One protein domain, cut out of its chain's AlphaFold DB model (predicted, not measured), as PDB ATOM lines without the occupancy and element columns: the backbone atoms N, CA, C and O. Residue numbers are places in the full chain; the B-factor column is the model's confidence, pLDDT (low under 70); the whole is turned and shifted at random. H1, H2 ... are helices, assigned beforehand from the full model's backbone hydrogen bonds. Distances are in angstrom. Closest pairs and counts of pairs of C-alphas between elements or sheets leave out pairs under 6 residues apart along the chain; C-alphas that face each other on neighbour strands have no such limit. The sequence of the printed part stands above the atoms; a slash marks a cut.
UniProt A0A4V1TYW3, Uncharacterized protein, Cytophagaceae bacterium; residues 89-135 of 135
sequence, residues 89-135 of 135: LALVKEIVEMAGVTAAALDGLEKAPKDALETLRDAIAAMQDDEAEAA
ATOM      1  N   LEU A  89      35.090  37.981  -6.299       78.31
ATOM      2  CA  LEU A  89      35.365  39.281  -5.678       78.31
ATOM      3  C   LEU A  89      34.089  40.080  -5.380       78.31
ATOM      4  O   LEU A  89      34.047  40.813  -4.399       78.31
ATOM      5  N   ALA A  90      33.049  39.941  -6.209       78.94
ATOM      6  CA  ALA A  90      31.758  40.573  -5.946       78.94
ATOM      7  C   ALA A  90      31.054  39.909  -4.754       78.94
ATOM      8  O   ALA A  90      30.570  40.620  -3.886       78.94
ATOM      9  N   LEU A  91      31.097  38.573  -4.657       78.31
ATOM     10  CA  LEU A  91      30.571  37.841  -3.496       78.31
ATOM     11  C   LEU A  91      31.289  38.228  -2.199       78.31
ATOM     12  O   LEU A  91      30.636  38.442  -1.188       78.31
ATOM     13  N   VAL A  92      32.619  38.355  -2.218       80.56
ATOM     14  CA  VAL A  92      33.380  38.785  -1.033       80.56
ATOM     15  C   VAL A  92      32.984  40.202  -0.618       80.56
ATOM     16  O   VAL A  92      32.764  40.433   0.566       80.56
ATOM     17  N   LYS A  93      32.829  41.136  -1.567       80.31
ATOM     18  CA  LYS A  93      32.345  42.493  -1.264       80.31
ATOM     19  C   LYS A  93      30.939  42.495  -0.667       80.31
ATOM     20  O   LYS A  93      30.746  43.135   0.355       80.31
ATOM     21  N   GLU A  94      30.004  41.743  -1.251       78.81
ATOM     22  CA  GLU A  94      28.644  41.591  -0.711       78.81
ATOM     23  C   GLU A  94      28.672  41.041   0.725       78.81
ATOM     24  O   GLU A  94      27.977  41.555   1.592       78.81
ATOM     25  N   ILE A  95      29.510  40.036   1.009       79.88
ATOM     26  CA  ILE A  95      29.670  39.466   2.359       79.88
ATOM     27  C   ILE A  95      30.241  40.495   3.342       79.88
ATOM     28  O   ILE A  95      29.748  40.594   4.461       79.88
ATOM     29  N   VAL A  96      31.263  41.258   2.940       81.69
ATOM     30  CA  VAL A  96      31.862  42.323   3.768       81.69
ATOM     31  C   VAL A  96      30.820  43.396   4.093       81.69
ATOM     32  O   VAL A  96      30.718  43.819   5.242       81.69
ATOM     33  N   GLU A  97      30.032  43.806   3.094       81.19
ATOM     34  CA  GLU A  97      28.956  44.789   3.248       81.19
ATOM     35  C   GLU A  97      27.841  44.277   4.168       81.19
ATOM     36  O   GLU A  97      27.472  44.984   5.103       81.19
ATOM     37  N   MET A  98      27.348  43.048   3.973       77.69
ATOM     38  CA  MET A  98      26.296  42.480   4.827       77.69
ATOM     39  C   MET A  98      26.779  42.221   6.254       77.69
ATOM     40  O   MET A  98      26.048  42.482   7.200       77.69
ATOM     41  N   ALA A  99      28.011  41.748   6.443       75.88
ATOM     42  CA  ALA A  99      28.543  41.479   7.777       75.88
ATOM     43  C   ALA A  99      28.900  42.763   8.555       75.88
ATOM     44  O   ALA A  99      29.176  42.691   9.750       75.88
ATOM     45  N   GLY A 100      28.946  43.929   7.895       74.00
ATOM     46  CA  GLY A 100      29.306  45.204   8.525       74.00
ATOM     47  C   GLY A 100      30.747  45.254   9.047       74.00
ATOM     48  O   GLY A 100      31.079  46.094   9.886       74.00
ATOM     49  N   VAL A 101      31.616  44.351   8.580       73.50
ATOM     50  CA  VAL A 101      33.005  44.244   9.045       73.50
ATOM     51  C   VAL A 101      33.930  44.985   8.084       73.50
ATOM     52  O   VAL A 101      33.682  45.078   6.886       73.50
ATOM     53  N   THR A 102      35.040  45.518   8.590       65.88
ATOM     54  CA  THR A 102      36.069  46.103   7.723       65.88
ATOM     55  C   THR A 102      36.719  45.024   6.851       65.88
ATOM     56  O   THR A 102      36.996  43.918   7.317       65.88
ATOM     57  N   ALA A 103      37.015  45.352   5.588       60.62
ATOM     58  CA  ALA A 103      37.602  44.420   4.615       60.62
ATOM     59  C   ALA A 103      38.899  43.733   5.106       60.62
ATOM     60  O   ALA A 103      39.203  42.624   4.681       60.62
ATOM     61  N   ALA A 104      39.628  44.358   6.036       60.53
ATOM     62  CA  ALA A 104      40.836  43.805   6.648       60.53
ATOM     63  C   ALA A 104      40.581  42.568   7.534       60.53
ATOM     64  O   ALA A 104      41.473  41.741   7.691       60.53
ATOM     65  N   ALA A 105      39.382  42.411   8.102       62.16
ATOM     66  CA  ALA A 105      39.036  41.247   8.923       62.16
ATOM     67  C   ALA A 105      38.707  39.995   8.090       62.16
ATOM     68  O   ALA A 105      38.686  38.888   8.620       62.16
ATOM     69  N   LEU A 106      38.444  40.175   6.792       64.06
ATOM     70  CA  LEU A 106      38.078  39.115   5.849       64.06
ATOM     71  C   LEU A 106      39.195  38.865   4.821       64.06
ATOM     72  O   LEU A 106      38.958  38.277   3.763       64.06
ATOM     73  N   ASP A 107      40.425  39.288   5.126       68.81
ATOM     74  CA  ASP A 107      41.576  39.051   4.261       68.81
ATOM     75  C   ASP A 107      41.831  37.538   4.108       68.81
ATOM     76  O   ASP A 107      41.903  36.782   5.078       68.81
ATOM     77  N   GLY A 108      41.905  37.070   2.861       76.19
ATOM     78  CA  GLY A 108      41.994  35.646   2.519       76.19
ATOM     79  C   GLY A 108      40.679  34.957   2.135       76.19
ATOM     80  O   GLY A 108      40.751  33.870   1.552       76.19
ATOM     81  N   LEU A 109      39.501  35.575   2.328       76.56
ATOM     82  CA  LEU A 109      38.222  35.014   1.844       76.56
ATOM     83  C   LEU A 109      38.216  34.806   0.321       76.56
ATOM     84  O   LEU A 109      37.585  33.886  -0.192       76.56
ATOM     85  N   GLU A 110      38.977  35.617  -0.414       76.25
ATOM     86  CA  GLU A 110      39.129  35.517  -1.870       76.25
ATOM     87  C   GLU A 110      39.710  34.166  -2.330       76.25
ATOM     88  O   GLU A 110      39.484  33.738  -3.466       76.25
ATOM     89  N   LYS A 111      40.435  33.470  -1.442       82.88
ATOM     90  CA  LYS A 111      41.022  32.148  -1.706       82.88
ATOM     91  C   LYS A 111      40.024  31.004  -1.510       82.88
ATOM     92  O   LYS A 111      40.305  29.886  -1.943       82.88
ATOM     93  N   ALA A 112      38.869  31.259  -0.898       80.19
ATOM     94  CA  ALA A 112      37.857  30.239  -0.660       80.19
ATOM     95  C   ALA A 112      37.227  29.721  -1.980       80.19
ATOM     96  O   ALA A 112      37.196  30.417  -3.015       80.19
ATOM     97  N   PRO A 113      36.724  28.471  -1.995       82.88
ATOM     98  CA  PRO A 113      35.918  27.975  -3.104       82.88
ATOM     99  C   PRO A 113      34.626  28.792  -3.219       82.88
ATOM    100  O   PRO A 113      34.096  29.285  -2.227       82.88
ATOM    101  N   LYS A 114      34.129  28.958  -4.452       78.81
ATOM    102  CA  LYS A 114      32.975  29.829  -4.726       78.81
ATOM    103  C   LYS A 114      31.737  29.381  -3.940       78.81
ATOM    104  O   LYS A 114      31.071  30.216  -3.345       78.81
ATOM    105  N   ASP A 115      31.510  28.075  -3.886       80.00
ATOM    106  CA  ASP A 115      30.367  27.473  -3.205       80.00
ATOM    107  C   ASP A 115      30.354  27.819  -1.705       80.00
ATOM    108  O   ASP A 115      29.304  28.134  -1.159       80.00
ATOM    109  N   ALA A 116      31.523  27.868  -1.053       78.25
ATOM    110  CA  ALA A 116      31.624  28.260   0.356       78.25
ATOM    111  C   ALA A 116      31.272  29.743   0.580       78.25
ATOM    112  O   ALA A 116      30.635  30.089   1.575       78.25
ATOM    113  N   LEU A 117      31.649  30.622  -0.356       81.81
ATOM    114  CA  LEU A 117      31.266  32.037  -0.312       81.81
ATOM    115  C   LEU A 117      29.753  32.207  -0.488       81.81
ATOM    116  O   LEU A 117      29.147  33.006   0.214       81.81
ATOM    117  N   GLU A 118      29.130  31.432  -1.378       81.94
ATOM    118  CA  GLU A 118      27.672  31.448  -1.551       81.94
ATOM    119  C   GLU A 118      26.951  30.964  -0.284       81.94
ATOM    120  O   GLU A 118      26.020  31.627   0.163       81.94
ATOM    121  N   THR A 119      27.431  29.893   0.363       82.94
ATOM    122  CA  THR A 119      26.846  29.431   1.635       82.94
ATOM    123  C   THR A 119      26.990  30.445   2.766       82.94
ATOM    124  O   THR A 119      26.068  30.601   3.558       82.94
ATOM    125  N   LEU A 120      28.121  31.158   2.842       81.00
ATOM    126  CA  LEU A 120      28.331  32.205   3.845       81.00
ATOM    127  C   LEU A 120      27.412  33.399   3.601       81.00
ATOM    128  O   LEU A 120      26.816  33.913   4.542       81.00
ATOM    129  N   ARG A 121      27.273  33.813   2.339       82.06
ATOM    130  CA  ARG A 121      26.358  34.882   1.942       82.06
ATOM    131  C   ARG A 121      24.918  34.555   2.343       82.06
ATOM    132  O   ARG A 121      24.258  35.384   2.954       82.06
ATOM    133  N   ASP A 122      24.458  33.350   2.012       81.31
ATOM    134  CA  ASP A 122      23.088  32.919   2.289       81.31
ATOM    135  C   ASP A 122      22.845  32.749   3.805       81.31
ATOM    136  O   ASP A 122      21.771  33.087   4.292       81.31
ATOM    137  N   ALA A 123      23.852  32.304   4.570       80.69
ATOM    138  CA  ALA A 123      23.768  32.220   6.029       80.69
ATOM    139  C   ALA A 123      23.685  33.601   6.703       80.69
ATOM    140  O   ALA A 123      22.882  33.783   7.611       80.69
ATOM    141  N   ILE A 124      24.482  34.578   6.254       80.50
ATOM    142  CA  ILE A 124      24.439  35.950   6.791       80.50
ATOM    143  C   ILE A 124      23.098  36.615   6.460       80.50
ATOM    144  O   ILE A 124      22.518  37.258   7.327       80.50
ATOM    145  N   ALA A 125      22.586  36.419   5.241       79.38
ATOM    146  CA  ALA A 125      21.274  36.926   4.850       79.38
ATOM    147  C   ALA A 125      20.150  36.347   5.730       79.38
ATOM    148  O   ALA A 125      19.334  37.103   6.243       79.38
ATOM    149  N   ALA A 126      20.162  35.032   5.987       77.94
ATOM    150  CA  ALA A 126      19.181  34.396   6.869       77.94
ATOM    151  C   ALA A 126      19.230  34.941   8.308       77.94
ATOM    152  O   ALA A 126      18.191  35.136   8.926       77.94
ATOM    153  N   MET A 127      20.426  35.240   8.833       75.19
ATOM    154  CA  MET A 127      20.562  35.834  10.168       75.19
ATOM    155  C   MET A 127      20.001  37.259  10.246       75.19
ATOM    156  O   MET A 127      19.462  37.631  11.281       75.19
ATOM    157  N   GLN A 128      20.116  38.049   9.175       69.00
ATOM    158  CA  GLN A 128      19.556  39.404   9.123       69.00
ATOM    159  C   GLN A 128      18.031  39.406   9.003       69.00
ATOM    160  O   GLN A 128      17.378  40.261   9.596       69.00
ATOM    161  N   ASP A 129      17.471  38.445   8.267       61.47
ATOM    162  CA  ASP A 129      16.021  38.286   8.150       61.47
ATOM    163  C   ASP A 129      15.397  37.861   9.496       61.47
ATOM    164  O   ASP A 129      14.386  38.432   9.905       61.47
ATOM    165  N   ASP A 130      16.044  36.955  10.240       61.62
ATOM    166  CA  ASP A 130      15.602  36.548  11.586       61.62
ATOM    167  C   ASP A 130      15.682  37.706  12.608       61.62
ATOM    168  O   ASP A 130      14.837  37.825  13.497       61.62
ATOM    169  N   GLU A 131      16.678  38.591  12.488       56.78
ATOM    170  CA  GLU A 131      16.815  39.778  13.346       56.78
ATOM    171  C   GLU A 131      15.761  40.857  13.026       56.78
ATOM    172  O   GLU A 131      15.352  41.604  13.916       56.78
ATOM    173  N   ALA A 132      15.284  40.919  11.778       57.25
ATOM    174  CA  ALA A 132      14.243  41.845  11.334       57.25
ATOM    175  C   ALA A 132      12.816  41.384  11.689       57.25
ATOM    176  O   ALA A 132      11.936  42.225  11.854       57.25
ATOM    177  N   GLU A 133      12.572  40.076  11.818       55.25
ATOM    178  CA  GLU A 133      11.264  39.528  12.218       55.25
ATOM    179  C   GLU A 133      11.056  39.529  13.749       55.25
ATOM    180  O   GLU A 133       9.926  39.432  14.233       55.25
ATOM    181  N   ALA A 134      12.142  39.667  14.520       52.28
ATOM    182  CA  ALA A 134      12.134  39.718  15.984       52.28
ATOM    183  C   ALA A 134      12.081  41.144  16.586       52.28
ATOM    184  O   ALA A 134      12.004  41.269  17.814       52.28
ATOM    185  N   ALA A 135      12.130  42.195  15.757       48.22
ATOM    186  CA  ALA A 135      12.096  43.613  16.149       48.22
ATOM    187  C   ALA A 135      10.721  44.261  15.905       48.22
ATOM    188  O   ALA A 135      10.311  45.088  16.754       48.22
TER     189      ALA A 135
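What this domain is: This is residues 89 to 135 of the 135 residues of an uncharacterized protein of Cytophagaceae bacterium (UniProt A0A4V1TYW3). A long helix, H3, makes the longest axis, with the shorter H1 packed side by side on part of it and residues 129 to 135 sticking out at its end. H2, a short turn, sits near H1, away from H3. The printed part has 47 residues with three named helices, in the order H1, H2, H3, and no named strand: all helix. It is only just compact, close to loose, with a radius of gyration of the C-alphas of 11.3 A and spans of 35 by 22 by 13 A.

How they stand to each other: H1, residues 89 to 99, touches H3, residues 114 to 133, which meets it with residues 117 to 125 alone; the closest C-alphas, of Ile 95 and Arg 121, are 5.7 A apart. They run the same way at a shallow tilt of 26 degrees. H2, residues 103 to 106, is close to H1 but not clearly touching, the closest C-alphas being those of Val 96 and Ala 103, 6.2 A apart. H2 and H3 are apart. In H1 and H3 every O i to N i+4 pair is within hydrogen-bond range; H2 is too short for one.

Where its parts are: H1 begins at C-alpha 89 (35.365, 39.281, -5.678) and is 15.2 A long. H3, 29.2 A long, ends at C-alpha 133 (11.264, 39.528, 12.218).

The domain as a whole: The C-alphas farthest apart, of Lys 111 and Ala 135, are 35.9 A apart. The printed part has no cut and no long link. pLDDT is under 70 at residues 102 to 107 and 128 to 135.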